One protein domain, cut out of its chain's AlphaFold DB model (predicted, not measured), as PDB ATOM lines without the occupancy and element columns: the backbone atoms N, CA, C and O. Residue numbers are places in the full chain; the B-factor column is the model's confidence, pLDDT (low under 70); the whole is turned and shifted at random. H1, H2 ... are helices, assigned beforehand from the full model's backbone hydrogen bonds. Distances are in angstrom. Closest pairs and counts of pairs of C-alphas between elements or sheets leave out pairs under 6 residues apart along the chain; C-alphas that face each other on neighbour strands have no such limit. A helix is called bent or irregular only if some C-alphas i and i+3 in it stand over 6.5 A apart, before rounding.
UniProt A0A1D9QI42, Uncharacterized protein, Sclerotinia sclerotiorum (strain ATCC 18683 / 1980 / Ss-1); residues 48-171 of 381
ATOM      1  N   TRP A  48     157.153 170.544 266.896       82.19
ATOM      2  CA  TRP A  48     157.071 171.943 267.350       82.19
ATOM      3  C   TRP A  48     155.962 172.190 268.377       82.19
ATOM      4  O   TRP A  48     156.024 173.173 269.111       82.19
ATOM      5  N   LYS A  49     154.943 171.319 268.452       85.00
ATOM      6  CA  LYS A  49     153.800 171.502 269.362       85.00
ATOM      7  C   LYS A  49     154.216 171.735 270.825       85.00
ATOM      8  O   LYS A  49     153.750 172.725 271.383       85.00
ATOM      9  N   PRO A  50     155.067 170.902 271.457       84.12
ATOM     10  CA  PRO A  50     155.466 171.126 272.849       84.12
ATOM     11  C   PRO A  50     156.229 172.444 273.040       84.12
ATOM     12  O   PRO A  50     155.962 173.163 273.998       84.12
ATOM     13  N   ILE A  51     157.095 172.815 272.090       86.62
ATOM     14  CA  ILE A  51     157.874 174.064 272.129       86.62
ATOM     15  C   ILE A  51     156.946 175.284 272.083       86.62
ATOM     16  O   ILE A  51     157.103 176.217 272.868       86.62
ATOM     17  N   VAL A  52     155.945 175.260 271.200       90.50
ATOM     18  CA  VAL A  52     154.955 176.339 271.081       90.50
ATOM     19  C   VAL A  52     154.120 176.458 272.358       90.50
ATOM     20  O   VAL A  52     153.943 177.563 272.863       90.50
ATOM     21  N   TRP A  53     153.660 175.342 272.932       90.88
ATOM     22  CA  TRP A  53     152.910 175.357 274.194       90.88
ATOM     23  C   TRP A  53     153.737 175.887 275.369       90.88
ATOM     24  O   TRP A  53     153.231 176.693 276.148       90.88
ATOM     25  N   MET A  54     155.007 175.489 275.471       91.38
ATOM     26  CA  MET A  54     155.933 176.021 276.475       91.38
ATOM     27  C   MET A  54     156.117 177.536 276.328       91.38
ATOM     28  O   MET A  54     156.038 178.256 277.320       91.38
ATOM     29  N   ALA A  55     156.320 178.026 275.101       92.81
ATOM     30  CA  ALA A  55     156.490 179.453 274.840       92.81
ATOM     31  C   ALA A  55     155.225 180.258 275.178       92.81
ATOM     32  O   ALA A  55     155.318 181.297 275.827       92.81
ATOM     33  N   ILE A  56     154.042 179.765 274.796       94.69
ATOM     34  CA  ILE A  56     152.760 180.427 275.088       94.69
ATOM     35  C   ILE A  56     152.525 180.527 276.597       94.69
ATOM     36  O   ILE A  56     152.176 181.598 277.089       94.69
ATOM     37  N   LEU A  57     152.723 179.434 277.339       93.44
ATOM     38  CA  LEU A  57     152.515 179.416 278.790       93.44
ATOM     39  C   LEU A  57     153.511 180.323 279.520       93.44
ATOM     40  O   LEU A  57     153.118 181.047 280.434       93.44
ATOM     41  N   LEU A  58     154.772 180.338 279.083       93.69
ATOM     42  CA  LEU A  58     155.782 181.242 279.624       93.69
ATOM     43  C   LEU A  58     155.398 182.709 279.395       93.69
ATOM     44  O   LEU A  58     155.405 183.500 280.336       93.69
ATOM     45  N   LEU A  59     155.029 183.065 278.160       95.88
ATOM     46  CA  LEU A  59     154.631 184.430 277.810       95.88
ATOM     47  C   LEU A  59     153.374 184.867 278.564       95.88
ATOM     48  O   LEU A  59     153.330 185.991 279.058       95.88
ATOM     49  N   LEU A  60     152.387 183.982 278.708       95.56
ATOM     50  CA  LEU A  60     151.177 184.254 279.481       95.56
ATOM     51  C   LEU A  60     151.512 184.629 280.933       95.56
ATOM     52  O   LEU A  60     151.012 185.635 281.433       95.56
ATOM     53  N   GLY A  61     152.385 183.859 281.590       93.50
ATOM     54  CA  GLY A  61     152.816 184.153 282.958       93.50
ATOM     55  C   GLY A  61     153.552 185.489 283.077       93.50
ATOM     56  O   GLY A  61     153.282 186.260 283.995       93.50
ATOM     57  N   VAL A  62     154.429 185.805 282.119       94.88
ATOM     58  CA  VAL A  62     155.164 187.081 282.094       94.88
ATOM     59  C   VAL A  62     154.219 188.270 281.905       94.88
ATOM     60  O   VAL A  62     154.309 189.243 282.651       94.88
ATOM     61  N   VAL A  63     153.287 188.190 280.950       96.31
ATOM     62  CA  VAL A  63     152.333 189.274 280.666       96.31
ATOM     63  C   VAL A  63     151.426 189.537 281.867       96.31
ATOM     64  O   VAL A  63     151.247 190.692 282.252       96.31
ATOM     65  N   VAL A  64     150.890 188.486 282.492       94.12
ATOM     66  CA  VAL A  64     150.026 188.639 283.672       94.12
ATOM     67  C   VAL A  64     150.809 189.184 284.868       94.12
ATOM     68  O   VAL A  64     150.304 190.063 285.564       94.12
ATOM     69  N   GLY A  65     152.050 188.732 285.082       91.62
ATOM     70  CA  GLY A  65     152.911 189.243 286.152       91.62
ATOM     71  C   GLY A  65     153.259 190.725 285.987       91.62
ATOM     72  O   GLY A  65     153.136 191.494 286.938       91.62
ATOM     73  N   LEU A  66     153.629 191.153 284.776       93.69
ATOM     74  CA  LEU A  66     153.891 192.566 284.483       93.69
ATOM     75  C   LEU A  66     152.628 193.420 284.625       93.69
ATOM     76  O   LEU A  66     152.681 194.491 285.222       93.69
ATOM     77  N   GLY A  67     151.488 192.941 284.119       91.75
ATOM     78  CA  GLY A  67     150.210 193.636 284.259       91.75
ATOM     79  C   GLY A  67     149.811 193.827 285.722       91.75
ATOM     80  O   GLY A  67     149.397 194.917 286.107       91.75
ATOM     81  N   HIS A  68     150.002 192.796 286.551       89.56
ATOM     82  CA  HIS A  68     149.791 192.876 287.998       89.56
ATOM     83  C   HIS A  68     150.723 193.905 288.655       89.56
ATOM     84  O   HIS A  68     150.247 194.768 289.390       89.56
ATOM     85  N   HIS A  69     152.014 193.889 288.313       89.69
ATOM     86  CA  HIS A  69     152.996 194.837 288.841       89.69
ATOM     87  C   HIS A  69     152.664 196.296 288.494       89.69
ATOM     88  O   HIS A  69     152.620 197.144 289.384       89.69
ATOM     89  N   PHE A  70     152.374 196.590 287.224       90.25
ATOM     90  CA  PHE A  70     152.020 197.946 286.794       90.25
ATOM     91  C   PHE A  70     150.672 198.406 287.347       90.25
ATOM     92  O   PHE A  70     150.511 199.585 287.665       90.25
ATOM     93  N   ALA A  71     149.698 197.504 287.495       86.25
ATOM     94  CA  ALA A  71     148.451 197.834 288.171       86.25
ATOM     95  C   ALA A  71     148.731 198.253 289.621       86.25
ATOM     96  O   ALA A  71     148.279 199.308 290.049       86.25
ATOM     97  N   TYR A  72     149.544 197.487 290.349       86.88
ATOM     98  CA  TYR A  72     149.851 197.771 291.752       86.88
ATOM     99  C   TYR A  72     150.666 199.054 291.926       86.88
ATOM    100  O   TYR A  72     150.379 199.820 292.837       86.88
ATOM    101  N   GLN A  73     151.603 199.342 291.018       86.00
ATOM    102  CA  GLN A  73     152.313 200.625 290.993       86.00
ATOM    103  C   GLN A  73     151.375 201.813 290.763       86.00
ATOM    104  O   GLN A  73     151.553 202.853 291.384       86.00
ATOM    105  N   ASN A  74     150.369 201.677 289.893       84.00
ATOM    106  CA  ASN A  74     149.393 202.747 289.674       84.00
ATOM    107  C   ASN A  74     148.450 202.937 290.867       84.00
ATOM    108  O   ASN A  74     147.973 204.048 291.083       84.00
ATOM    109  N   LEU A  75     148.154 201.867 291.612       81.12
ATOM    110  CA  LEU A  75     147.352 201.926 292.837       81.12
ATOM    111  C   LEU A  75     148.153 202.423 294.049       81.12
ATOM    112  O   LEU A  75     147.546 202.780 295.061       81.12
ATOM    113  N   ASP A  76     149.482 202.453 293.962       75.62
ATOM    114  CA  ASP A  76     150.321 202.973 295.031       75.62
ATOM    115  C   ASP A  76     149.972 204.445 295.302       75.62
ATOM    116  O   ASP A  76     149.750 205.245 294.393       75.62
ATOM    117  N   GLN A  77     149.868 204.790 296.584       70.25
ATOM    118  CA  GLN A  77     149.498 206.122 297.081       70.25
ATOM    119  C   GLN A  77     148.098 206.648 296.702       70.25
ATOM    120  O   GLN A  77     147.787 207.802 297.027       70.25
ATOM    121  N   GLN A  78     147.235 205.842 296.075       68.62
ATOM    122  CA  GLN A  78     145.859 206.249 295.784       68.62
ATOM    123  C   GLN A  78     144.927 206.084 296.998       68.62
ATOM    124  O   GLN A  78     145.096 205.168 297.807       68.62
ATOM    125  N   PRO A  79     143.924 206.967 297.154       62.78
ATOM    126  CA  PRO A  79     143.011 206.910 298.284       62.78
ATOM    127  C   PRO A  79     142.077 205.690 298.208       62.78
ATOM    128  O   PRO A  79     141.538 205.340 297.158       62.78
ATOM    129  N   HIS A  80     141.837 205.074 299.369       61.78
ATOM    130  CA  HIS A  80     141.100 203.812 299.533       61.78
ATOM    131  C   HIS A  80     139.648 203.827 299.006       61.78
ATOM    132  O   HIS A  80     139.071 202.769 298.775       61.78
ATOM    133  N   TYR A  81     139.036 204.996 298.790       61.53
ATOM    134  CA  TYR A  81     137.630 205.083 298.372       61.53
ATOM    135  C   TYR A  81     137.379 204.647 296.918       61.53
ATOM    136  O   TYR A  81     136.227 204.440 296.542       61.53
ATOM    137  N   ILE A  82     138.425 204.524 296.092       61.47
ATOM    138  CA  ILE A  82     138.278 204.236 294.657       61.47
ATOM    139  C   ILE A  82     138.034 202.736 294.418       61.47
ATOM    140  O   ILE A  82     137.275 202.374 293.519       61.47
ATOM    141  N   ILE A  83     138.651 201.850 295.212       67.81
ATOM    142  CA  ILE A  83     138.595 200.394 295.005       67.81
ATOM    143  C   ILE A  83     138.620 199.665 296.353       67.81
ATOM    144  O   ILE A  83     139.490 199.908 297.185       67.81
ATOM    145  N   SER A  84     137.696 198.721 296.560       78.94
ATOM    146  CA  SER A  84     137.658 197.934 297.796       78.94
ATOM    147  C   SER A  84     138.894 197.037 297.934       78.94
ATOM    148  O   SER A  84     139.281 196.317 297.010       78.94
ATOM    149  N   GLN A  85     139.494 197.025 299.126       79.94
ATOM    150  CA  GLN A  85     140.682 196.215 299.423       79.94
ATOM    151  C   GLN A  85     140.452 194.720 299.176       79.94
ATOM    152  O   GLN A  85     141.335 194.030 298.673       79.94
ATOM    153  N   THR A  86     139.246 194.220 299.459       84.06
ATOM    154  CA  THR A  86     138.868 192.832 299.167       84.06
ATOM    155  C   THR A  86     138.937 192.528 297.674       84.06
ATOM    156  O   THR A  86     139.394 191.456 297.286       84.06
ATOM    157  N   TRP A  87     138.506 193.461 296.820       83.94
ATOM    158  CA  TRP A  87     138.542 193.260 295.377       83.94
ATOM    159  C   TRP A  87     139.978 193.247 294.850       83.94
ATOM    160  O   TRP A  87     140.329 192.339 294.097       83.94
ATOM    161  N   VAL A  88     140.832 194.167 295.315       84.69
ATOM    162  CA  VAL A  88     142.258 194.188 294.941       84.69
ATOM    163  C   VAL A  88     142.976 192.920 295.412       84.69
ATOM    164  O   VAL A  88     143.693 192.297 294.633       84.69
ATOM    165  N   HIS A  89     142.720 192.475 296.645       85.44
ATOM    166  CA  HIS A  89     143.300 191.244 297.189       85.44
ATOM    167  C   HIS A  89     142.875 189.995 296.400       85.44
ATOM    168  O   HIS A  89     143.706 189.140 296.076       85.44
ATOM    169  N   ASN A  90     141.593 189.897 296.037       88.00
ATOM    170  CA  ASN A  90     141.078 188.781 295.244       88.00
ATOM    171  C   ASN A  90     141.655 188.780 293.822       88.00
ATOM    172  O   ASN A  90     142.048 187.724 293.321       88.00
ATOM    173  N   LEU A  91     141.742 189.952 293.182       87.94
ATOM    174  CA  LEU A  91     142.325 190.104 291.849       87.94
ATOM    175  C   LEU A  91     143.819 189.747 291.855       87.94
ATOM    176  O   LEU A  91     144.278 188.992 290.997       87.94
ATOM    177  N   GLY A  92     144.562 190.229 292.854       87.81
ATOM    178  CA  GLY A  92     145.971 189.899 293.048       87.81
ATOM    179  C   GLY A  92     146.208 188.415 293.279       87.81
ATOM    180  O   GLY A  92     147.087 187.822 292.658       87.81
ATOM    181  N   SER A  93     145.370 187.786 294.104       89.56
ATOM    182  CA  SER A  93     145.415 186.341 294.336       89.56
ATOM    183  C   SER A  93     145.150 185.559 293.049       89.56
ATOM    184  O   SER A  93     145.902 184.642 292.717       89.56
ATOM    185  N   ALA A  94     144.125 185.939 292.283       91.06
ATOM    186  CA  ALA A  94     143.807 185.296 291.010       91.06
ATOM    187  C   ALA A  94     144.964 185.414 290.001       91.06
ATOM    188  O   ALA A  94     145.348 184.413 289.388       91.06
ATOM    189  N   ALA A  95     145.564 186.602 289.878       90.94
ATOM    190  CA  ALA A  95     146.737 186.826 289.035       90.94
ATOM    191  C   ALA A  95     147.932 185.969 289.490       90.94
ATOM    192  O   ALA A  95     148.555 185.297 288.665       90.94
ATOM    193  N   ALA A  96     148.201 185.902 290.796       91.50
ATOM    194  CA  ALA A  96     149.280 185.095 291.364       91.50
ATOM    195  C   ALA A  96     149.105 183.593 291.077       91.50
ATOM    196  O   ALA A  96     150.059 182.913 290.686       91.50
ATOM    197  N   PHE A  97     147.882 183.065 291.205       91.12
ATOM    198  CA  PHE A  97     147.578 181.677 290.846       91.12
ATOM    199  C   PHE A  97     147.742 181.410 289.347       91.12
ATOM    200  O   PHE A  97     148.245 180.347 288.968       91.12
ATOM    201  N   LEU A  98     147.364 182.353 288.485       92.94
ATOM    202  CA  LEU A  98     147.531 182.223 287.037       92.94
ATOM    203  C   LEU A  98     149.019 182.206 286.641       92.94
ATOM    204  O   LEU A  98     149.462 181.303 285.928       92.94
ATOM    205  N   VAL A  99     149.827 183.121 287.180       93.38
ATOM    206  CA  VAL A  99     151.286 183.126 286.963       93.38
ATOM    207  C   VAL A  99     151.906 181.817 287.462       93.38
ATOM    208  O   VAL A  99     152.612 181.137 286.715       93.38
ATOM    209  N   LYS A 100     151.560 181.384 288.680       93.19
ATOM    210  CA  LYS A 100     152.040 180.120 289.259       93.19
ATOM    211  C   LYS A 100     151.729 178.917 288.371       93.19
ATOM    212  O   LYS A 100     152.607 178.093 288.107       93.19
ATOM    213  N   THR A 101     150.476 178.786 287.942       93.31
ATOM    214  CA  THR A 101     150.033 177.652 287.118       93.31
ATOM    215  C   THR A 101     150.713 177.654 285.754       93.31
ATOM    216  O   THR A 101     151.219 176.613 285.339       93.31
ATOM    217  N   SER A 102     150.816 178.813 285.099       94.00
ATOM    218  CA  SER A 102     151.479 178.939 283.797       94.00
ATOM    219  C   SER A 102     152.963 178.538 283.847       94.00
ATOM    220  O   SER A 102     153.413 177.730 283.029       94.00
ATOM    221  N   PHE A 103     153.713 178.983 284.861       93.19
ATOM    222  CA  PHE A 103     155.114 178.593 285.040       93.19
ATOM    223  C   PHE A 103     155.270 177.131 285.450       93.19
ATOM    224  O   PHE A 103     156.147 176.450 284.920       93.19
ATOM    225  N   THR A 104     154.398 176.608 286.318       91.88
ATOM    226  CA  THR A 104     154.430 175.187 286.704       91.88
ATOM    227  C   THR A 104     154.227 174.295 285.480       91.88
ATOM    228  O   THR A 104     155.009 173.373 285.253       91.88
ATOM    229  N   LEU A 105     153.224 174.595 284.649       92.44
ATOM    230  CA  LEU A 105     152.961 173.846 283.418       92.44
ATOM    231  C   LEU A 105     154.128 173.953 282.429       92.44
ATOM    232  O   LEU A 105     154.514 172.952 281.830       92.44
ATOM    233  N   THR A 106     154.734 175.136 282.306       93.38
ATOM    234  CA  THR A 106     155.923 175.337 281.463       93.38
ATOM    235  C   THR A 106     157.094 174.469 281.929       93.38
ATOM    236  O   THR A 106     157.708 173.782 281.115       93.38
ATOM    237  N   VAL A 107     157.383 174.449 283.235       90.94
ATOM    238  CA  VAL A 107     158.463 173.637 283.820       90.94
ATOM    239  C   VAL A 107     158.183 172.143 283.662       90.94
ATOM    240  O   VAL A 107     159.092 171.390 283.317       90.94
ATOM    241  N   MET A 108     156.935 171.705 283.854       88.25
ATOM    242  CA  MET A 108     156.548 170.306 283.651       88.25
ATOM    243  C   MET A 108     156.768 169.855 282.202       88.25
ATOM    244  O   MET A 108     157.375 168.807 281.977       88.25
ATOM    245  N   LEU A 109     156.332 170.658 281.225       89.19
ATOM    246  CA  LEU A 109     156.560 170.380 279.805       89.19
ATOM    247  C   LEU A 109     158.059 170.389 279.467       89.19
ATOM    248  O   LEU A 109     158.540 169.478 278.796       89.19
ATOM    249  N   ALA A 110     158.819 171.350 279.998       88.94
ATOM    250  CA  ALA A 110     160.265 171.428 279.796       88.94
ATOM    251  C   ALA A 110     160.994 170.187 280.328       88.94
ATOM    252  O   ALA A 110     161.844 169.622 279.641       88.94
ATOM    253  N   LEU A 111     160.652 169.737 281.539       84.75
ATOM    254  CA  LEU A 111     161.232 168.534 282.137       84.75
ATOM    255  C   LEU A 111     160.900 167.289 281.313       84.75
ATOM    256  O   LEU A 111     161.781 166.460 281.083       84.75
ATOM    257  N   GLN A 112     159.664 167.176 280.825       85.81
ATOM    258  CA  GLN A 112     159.258 166.083 279.948       85.81
ATOM    259  C   GLN A 112     160.086 166.064 278.653       85.81
ATOM    260  O   GLN A 112     160.624 165.014 278.298       85.81
ATOM    261  N   GLU A 113     160.256 167.206 277.984       87.25
ATOM    262  CA  GLU A 113     161.069 167.301 276.763       87.25
ATOM    263  C   GLU A 113     162.553 167.003 277.024       87.25
ATOM    264  O   GLU A 113     163.183 166.262 276.266       87.25
ATOM    265  N   VAL A 114     163.113 167.495 278.135       84.69
ATOM    266  CA  VAL A 114     164.501 167.207 278.539       84.69
ATOM    267  C   VAL A 114     164.707 165.713 278.796       84.69
ATOM    268  O   VAL A 114     165.727 165.158 278.373       84.69
ATOM    269  N   LEU A 115     163.754 165.041 279.446       83.06
ATOM    270  CA  LEU A 115     163.810 163.595 279.682       83.06
ATOM    271  C   LEU A 115     163.725 162.814 278.365       83.06
ATOM    272  O   LEU A 115     164.577 161.960 278.108       83.06
ATOM    273  N   TRP A 116     162.766 163.143 277.496       83.69
ATOM    274  CA  TRP A 116     162.616 162.493 276.189       83.69
ATOM    275  C   TRP A 116     163.827 162.692 275.280       83.69
ATOM    276  O   TRP A 116     164.239 161.760 274.584       83.69
ATOM    277  N   PHE A 117     164.405 163.891 275.280       82.69
ATOM    278  CA  PHE A 117     165.628 164.179 274.542       82.69
ATOM    279  C   PHE A 117     166.812 163.375 275.091       82.69
ATOM    280  O   PHE A 117     167.558 162.759 274.325       82.69
ATOM    281  N   SER A 118     166.952 163.327 276.417       81.38
ATOM    282  CA  SER A 118     168.043 162.610 277.079       81.38
ATOM    283  C   SER A 118     167.972 161.105 276.808       81.38
ATOM    284  O   SER A 118     168.987 160.526 276.422       81.38
ATOM    285  N   PHE A 119     166.782 160.494 276.892       82.38
ATOM    286  CA  PHE A 119     166.585 159.072 276.581       82.38
ATOM    287  C   PHE A 119     166.918 158.720 275.129       82.38
ATOM    288  O   PHE A 119     167.421 157.632 274.866       82.38
ATOM    289  N   ARG A 120     166.673 159.633 274.180       81.69
ATOM    290  CA  ARG A 120     166.981 159.396 272.761       81.69
ATOM    291  C   ARG A 120     168.452 159.593 272.403       81.69
ATOM    292  O   ARG A 120     168.899 159.048 271.400       81.69
ATOM    293  N   LYS A 121     169.200 160.389 273.171       78.50
ATOM    294  CA  LYS A 121     170.601 160.724 272.862       78.50
ATOM    295  C   LYS A 121     171.615 159.874 273.623       78.50
ATOM    296  O   LYS A 121     172.699 159.647 273.091       78.50
ATOM    297  N   LYS A 122     171.321 159.465 274.863       76.50
ATOM    298  CA  LYS A 122     172.275 158.759 275.736       76.50
ATOM    299  C   LYS A 122     171.563 157.757 276.649       76.50
ATOM    300  O   LYS A 122     170.466 158.015 277.130       76.50
ATOM    301  N   ALA A 123     172.231 156.645 276.960       73.19
ATOM    302  CA  ALA A 123     171.782 155.737 278.012       73.19
ATOM    303  C   ALA A 123     171.915 156.429 279.381       73.19
ATOM    304  O   ALA A 123     173.019 156.760 279.820       73.19
ATOM    305  N   ILE A 124     170.785 156.681 280.043       72.75
ATOM    306  CA  ILE A 124     170.735 157.324 281.362       72.75
ATOM    307  C   ILE A 124     170.813 156.242 282.443       72.75
ATOM    308  O   ILE A 124     170.068 155.265 282.407       72.75
ATOM    309  N   LYS A 125     171.691 156.420 283.437       78.00
ATOM    310  CA  LYS A 125     171.728 155.547 284.620       78.00
ATOM    311  C   LYS A 125     170.435 155.723 285.425       78.00
ATOM    312  O   LYS A 125     170.095 156.854 285.766       78.00
ATOM    313  N   ILE A 126     169.771 154.625 285.803       79.81
ATOM    314  CA  ILE A 126     168.561 154.650 286.652       79.81
ATOM    315  C   ILE A 126     168.787 155.471 287.933       79.81
ATOM    316  O   ILE A 126     167.923 156.243 288.330       79.81
ATOM    317  N   SER A 127     169.983 155.395 288.525       77.38
ATOM    318  CA  SER A 127     170.333 156.165 289.724       77.38
ATOM    319  C   SER A 127     170.387 157.683 289.516       77.38
ATOM    320  O   SER A 127     170.250 158.428 290.480       77.38
ATOM    321  N   LEU A 128     170.594 158.174 288.289       74.25
ATOM    322  CA  LEU A 128     170.527 159.608 287.979       74.25
ATOM    323  C   LEU A 128     169.072 160.068 287.828       74.25
ATOM    324  O   LEU A 128     168.726 161.157 288.275       74.25
ATOM    325  N   LEU A 129     168.227 159.227 287.231       78.88
ATOM    326  CA  LEU A 129     166.796 159.489 287.097       78.88
ATOM    327  C   LEU A 129     166.118 159.544 288.472       78.88
ATOM    328  O   LEU A 129     165.380 160.483 288.754       78.88
ATOM    329  N   ASP A 130     166.435 158.586 289.344       80.88
ATOM    330  CA  ASP A 130     165.949 158.539 290.725       80.88
ATOM    331  C   ASP A 130     166.361 159.790 291.518       80.88
ATOM    332  O   ASP A 130     165.545 160.415 292.196       80.88
ATOM    333  N   LYS A 131     167.602 160.260 291.326       78.81
ATOM    334  CA  LYS A 131     168.057 161.541 291.884       78.81
ATOM    335  C   LYS A 131     167.232 162.721 291.367       78.81
ATOM    336  O   LYS A 131     166.830 163.551 292.172       78.81
ATOM    337  N   LEU A 132     166.925 162.800 290.070       77.25
ATOM    338  CA  LEU A 132     166.109 163.889 289.505       77.25
ATOM    339  C   LEU A 132     164.665 163.899 290.045       77.25
ATOM    340  O   LEU A 132     164.141 164.972 290.337       77.25
ATOM    341  N   PHE A 133     164.043 162.732 290.238       78.81
ATOM    342  CA  PHE A 133     162.735 162.628 290.907       78.81
ATOM    343  C   PHE A 133     162.817 162.942 292.408       78.81
ATOM    344  O   PHE A 133     161.899 163.524 292.989       78.81
ATOM    345  N   THR A 134     163.941 162.624 293.045       81.44
ATOM    346  CA  THR A 134     164.190 163.025 294.433       81.44
ATOM    347  C   THR A 134     164.315 164.550 294.548       81.44
ATOM    348  O   THR A 134     163.803 165.124 295.502       81.44
ATOM    349  N   LEU A 135     164.914 165.238 293.568       80.50
ATOM    350  CA  LEU A 135     165.007 166.708 293.551       80.50
ATOM    351  C   LEU A 135     163.639 167.409 293.446       80.50
ATOM    352  O   LEU A 135     163.490 168.524 293.945       80.50
ATOM    353  N   SER A 136     162.637 166.793 292.807       77.31
ATOM    354  CA  SER A 136     161.294 167.388 292.694       77.31
ATOM    355  C   SER A 136     160.449 167.230 293.961       77.31
ATOM    356  O   SER A 136     159.481 167.963 294.144       77.31
ATOM    357  N   SER A 137     160.814 166.292 294.836       78.75
ATOM    358  CA  SER A 137     160.109 165.991 296.089       78.75
ATOM    359  C   SER A 137     160.852 166.489 297.330       78.75
ATOM    360  O   SER A 137     160.213 166.823 298.326       78.75
ATOM    361  N   ASN A 138     162.182 166.585 297.268       81.94
ATOM    362  CA  ASN A 138     163.035 167.021 298.364       81.94
ATOM    363  C   ASN A 138     163.965 168.178 297.931       81.94
ATOM    364  O   ASN A 138     164.914 167.952 297.171       81.94
ATOM    365  N   PRO A 139     163.761 169.400 298.460       77.44
ATOM    366  CA  PRO A 139     164.567 170.570 298.124       77.44
ATOM    367  C   PRO A 139     165.957 170.559 298.776       77.44
ATOM    368  O   PRO A 139     166.786 171.394 298.444       77.44
ATOM    369  N   PHE A 140     166.261 169.634 299.689       79.94
ATOM    370  CA  PHE A 140     167.596 169.516 300.294       79.94
ATOM    371  C   PHE A 140     168.537 168.602 299.498       79.94
ATOM    372  O   PHE A 140     169.719 168.494 299.814       79.94
ATOM    373  N   SER A 141     168.039 167.972 298.432       78.50
ATOM    374  CA  SER A 141     168.805 167.035 297.603       78.50
ATOM    375  C   SER A 141     169.581 167.700 296.453       78.50
ATOM    376  O   SER A 141     170.127 166.993 295.601       78.50
ATOM    377  N   PHE A 142     169.672 169.039 296.406       79.44
ATOM    378  CA  PHE A 142     170.506 169.764 295.434       79.44
ATOM    379  C   PHE A 142     171.996 169.575 295.740       79.44
ATOM    380  O   PHE A 142     172.631 170.376 296.421       79.44
ATOM    381  N   VAL A 143     172.568 168.497 295.210       81.44
ATOM    382  CA  VAL A 143     173.994 168.183 295.347       81.44
ATOM    383  C   VAL A 143     174.793 168.632 294.111       81.44
ATOM    384  O   VAL A 143     174.301 168.496 292.983       81.44
ATOM    385  N   PRO A 144     176.061 169.070 294.264       78.75
ATOM    386  CA  PRO A 144     176.895 169.528 293.142       78.75
ATOM    387  C   PRO A 144     177.046 168.491 292.017       78.75
ATOM    388  O   PRO A 144     177.100 168.829 290.837       78.75
ATOM    389  N   SER A 145     177.046 167.201 292.375       74.94
ATOM    390  CA  SER A 145     177.163 166.100 291.412       74.94
ATOM    391  C   SER A 145     175.985 166.003 290.433       74.94
ATOM    392  O   SER A 145     176.163 165.509 289.322       74.94
ATOM    393  N   VAL A 146     174.790 166.471 290.800       75.94
ATOM    394  CA  VAL A 146     173.608 166.451 289.919       75.94
ATOM    395  C   VAL A 146     173.623 167.661 288.978       75.94
ATOM    396  O   VAL A 146     173.325 167.509 287.794       75.94
ATOM    397  N   PHE A 147     174.108 168.812 289.453       79.44
ATOM    398  CA  PHE A 147     174.299 170.025 288.648       79.44
ATOM    399  C   PHE A 147     175.256 169.814 287.467       79.44
ATOM    400  O   PHE A 147     174.983 170.275 286.365       79.44
ATOM    401  N   ILE A 148     176.351 169.079 287.677       81.06
ATOM    402  CA  ILE A 148     177.345 168.802 286.625       81.06
ATOM    403  C   ILE A 148     176.789 167.828 285.574       81.06
ATOM    404  O   ILE A 148     177.045 167.976 284.382       81.06
ATOM    405  N   ASN A 149     176.014 166.831 286.008       79.06
ATOM    406  CA  ASN A 149     175.543 165.754 285.136       79.06
ATOM    407  C   ASN A 149     174.232 166.083 284.401       79.06
ATOM    408  O   ASN A 149     173.997 165.554 283.315       79.06
ATOM    409  N   ALA A 150     173.375 166.929 284.978       81.88
ATOM    410  CA  ALA A 150     172.076 167.297 284.417       81.88
ATOM    411  C   ALA A 150     171.713 168.765 284.744       81.88
ATOM    412  O   ALA A 150     170.708 169.016 285.420       81.88
ATOM    413  N   PRO A 151     172.494 169.757 284.268       84.44
ATOM    414  CA  PRO A 151     172.345 171.162 284.669       84.44
ATOM    415  C   PRO A 151     170.963 171.738 284.335       84.44
ATOM    416  O   PRO A 151     170.355 172.406 285.165       84.44
ATOM    417  N   VAL A 152     170.422 171.424 283.152       85.06
ATOM    418  CA  VAL A 152     169.123 171.949 282.692       85.06
ATOM    419  C   VAL A 152     167.967 171.420 283.544       85.06
ATOM    420  O   VAL A 152     167.139 172.195 284.014       85.06
ATOM    421  N   ALA A 153     167.930 170.108 283.796       83.50
ATOM    422  CA  ALA A 153     166.896 169.497 284.632       83.50
ATOM    423  C   ALA A 153     166.988 169.975 286.092       83.50
ATOM    424  O   ALA A 153     165.967 170.220 286.729       83.50
ATOM    425  N   THR A 154     168.211 170.167 286.596       85.06
ATOM    426  CA  THR A 154     168.451 170.692 287.949       85.06
ATOM    427  C   THR A 154     167.980 172.141 288.081       85.06
ATOM    428  O   THR A 154     167.337 172.492 289.067       85.06
ATOM    429  N   CYS A 155     168.234 172.976 287.071       86.19
ATOM    430  CA  CYS A 155     167.777 174.363 287.031       86.19
ATOM    431  C   CYS A 155     166.240 174.457 286.999       86.19
ATOM    432  O   CYS A 155     165.648 175.197 287.783       86.19
ATOM    433  N   LEU A 156     165.586 173.638 286.168       86.56
ATOM    434  CA  LEU A 156     164.124 173.537 286.109       86.56
ATOM    435  C   LEU A 156     163.512 173.077 287.441       86.56
ATOM    436  O   LEU A 156     162.512 173.641 287.880       86.56
ATOM    437  N   ALA A 157     164.131 172.098 288.108       85.75
ATOM    438  CA  ALA A 157     163.719 171.672 289.444       85.75
ATOM    439  C   ALA A 157     163.877 172.801 290.474       85.75
ATOM    440  O   ALA A 157     162.991 172.998 291.300       85.75
ATOM    441  N   GLY A 158     164.957 173.585 290.397       86.31
ATOM    442  CA  GLY A 158     165.140 174.781 291.223       86.31
ATOM    443  C   GLY A 158     164.000 175.784 291.038       86.31
ATOM    444  O   GLY A 158     163.358 176.173 292.012       86.31
ATOM    445  N   PHE A 159     163.674 176.139 289.791       87.44
ATOM    446  CA  PHE A 159     162.545 177.029 289.501       87.44
ATOM    447  C   PHE A 159     161.206 176.481 290.011       87.44
ATOM    448  O   PHE A 159     160.411 177.250 290.550       87.44
ATOM    449  N   ALA A 160     160.973 175.167 289.920       87.94
ATOM    450  CA  ALA A 160     159.762 174.531 290.444       87.94
ATOM    451  C   ALA A 160     159.535 174.804 291.943       87.94
ATOM    452  O   ALA A 160     158.392 174.995 292.361       87.94
ATOM    453  N   TRP A 161     160.609 174.879 292.734       89.44
ATOM    454  CA  TRP A 161     160.544 175.189 294.165       89.44
ATOM    455  C   TRP A 161     160.315 176.676 294.466       89.44
ATOM    456  O   TRP A 161     159.688 176.997 295.475       89.44
ATOM    457  N   PHE A 162     160.755 177.588 293.594       87.62
ATOM    458  CA  PHE A 162     160.549 179.033 293.779       87.62
ATOM    459  C   PHE A 162     159.155 179.516 293.354       87.62
ATOM    460  O   PHE A 162     158.607 180.429 293.973       87.62
ATOM    461  N   ILE A 163     158.546 178.879 292.350       89.56
ATOM    462  CA  ILE A 163     157.200 179.208 291.848       89.56
ATOM    463  C   ILE A 163     156.115 179.293 292.950       89.56
ATOM    464  O   ILE A 163     155.308 180.226 292.927       89.56
ATOM    465  N   PRO A 164     156.012 178.365 293.924       86.00
ATOM    466  CA  PRO A 164     155.017 178.489 294.987       86.00
ATOM    467  C   PRO A 164     155.298 179.639 295.962       86.00
ATOM    468  O   PRO A 164     154.337 180.200 296.481       86.00
ATOM    469  N   ILE A 165     156.563 180.013 296.188       86.31
ATOM    470  CA  ILE A 165     156.936 181.110 297.099       86.31
ATOM    471  C   ILE A 165     156.465 182.448 296.529       86.31
ATOM    472  O   ILE A 165     155.842 183.236 297.240       86.31
ATOM    473  N   SER A 166     156.676 182.686 295.230       84.19
ATOM    474  CA  SER A 166     156.236 183.931 294.589       84.19
ATOM    475  C   SER A 166     154.717 184.115 294.660       84.19
ATOM    476  O   SER A 166     154.232 185.231 294.840       84.19
ATOM    477  N   ALA A 167     153.953 183.023 294.575       86.00
ATOM    478  CA  ALA A 167     152.495 183.065 294.651       86.00
ATOM    479  C   ALA A 167     151.959 183.403 296.052       86.00
ATOM    480  O   ALA A 167     150.870 183.958 296.155       86.00
ATOM    481  N   ILE A 168     152.704 183.074 297.113       86.12
ATOM    482  CA  ILE A 168     152.320 183.381 298.501       86.12
ATOM    483  C   ILE A 168     152.562 184.857 298.818       86.12
ATOM    484  O   ILE A 168     151.759 185.465 299.509       86.12
ATOM    485  N   LEU A 169     153.643 185.439 298.297       82.94
ATOM    486  CA  LEU A 169     154.021 186.826 298.595       82.94
ATOM    487  C   LEU A 169     153.217 187.863 297.796       82.94
ATOM    488  O   LEU A 169     153.144 189.027 298.174       82.94
ATOM    489  N   SER A 170     152.621 187.459 296.674       81.19
ATOM    490  CA  SER A 170     151.943 188.381 295.756       81.19
ATOM    491  C   SER A 170     150.686 189.060 296.340       81.19
ATOM    492  O   SER A 170     150.552 190.271 296.150       81.19
ATOM    493  N   PRO A 171     149.769 188.369 297.053       73.38
ATOM    494  CA  PRO A 171     148.557 188.992 297.599       73.38
ATOM    495  C   PRO A 171     148.832 190.057 298.667       73.38
ATOM    496  O   PRO A 171     148.064 191.011 298.766       73.38
TER     497      PRO A 171
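What this domain is: This is residues 48 to 171 of the 381 residues of an uncharacterized protein of Sclerotinia sclerotiorum (strain ATCC 18683 / 1980 / Ss-1) (UniProt A0A1D9QI42). A long helix, H2, forms the middle of a loose, flat layer of helices: H1 packs along one of its sides as the other arm of a long helical hairpin, and H5 packs along another side, away from H1. At the end of H2 away from the hairpin turn, the chain folds back into the short helix H3, which packs on the early part of H5, with little H4 beside them; residues 76 to 82, in the hairpin's turn, stick out at the other end. The printed part has 124 residues with five named helices, in the order H1 H2 H3 H4 H5, and no named strand: the class is all helix. The whole is loose, with a radius of gyration of the C-alphas of 18.5 A, and spans 63 by 35 by 18 A.

How they stand to each other: Begin with H2, residues 85 to 121, the longest helix. H1, residues 48 to 75, touches it opposite ways at a shallow tilt of 24 degrees, a hairpin; look at Gly 61 and Val 99, their closest C-alphas, 4.4 A apart. H5, residues 151 to 169, touches H2 opposite ways at a shallow tilt of 10 degrees, with the C-alphas of Ala 96 and Ala 167 closest at 5.0 A. H1 and H5 are apart. H3, residues 126 to 137, touches H5 with residues 132 to 136 alone; they run the same way at a shallow tilt of 12 degrees, and their closest C-alphas, of Ser 136 and Ala 157, are 5.9 A apart. H2 and H3 are apart. H4, residues 144 to 149, only just touches H3, with 3 pairs of C-alphas within 8 A, the closest those of Lys 131 and Val 146 at 7.7 A. H4 and H5 touch only at the corner, and only just, with 3 such pairs; the closest C-alphas, of Phe 147 and Thr 154, are 5.9 A apart. The helix packing is mostly aligned: leaving out H4 and H5, which touch only at the corner, 3 of the 4 pairs of helices that touch are at a shallow tilt. In H1 and H2 every O i to N i+4 pair is within hydrogen-bond range; in H3 it is 7 of 8, in H4 1 of 2 and in H5 12 of 15.

Where its parts are: Find C-alpha 85 at (140.682, 196.215, 299.423); from there H2 runs 53.5 A to Lys 121. H1 begins at C-alpha 48, (157.071, 171.943, 267.350), and is 40.5 A long. H3 is 17.0 A long and H4 9.0 A. H5 runs 27.8 A from Pro 151 to C-alpha 169 at (154.021, 186.826, 298.595); it is neither bent nor irregular, but only just: C-alphas 161 and 164 are 6.5 A apart.

The domain as a whole: The two C-alphas farthest apart, of Tyr 81 and Ala 123, are 63.4 A apart. The printed part has no cut and no long link; the links H2 to H3 and H4 to H5 are tight. Mean pLDDT of the printed part is 84.3; look for values under 70 at residues 78 to 83.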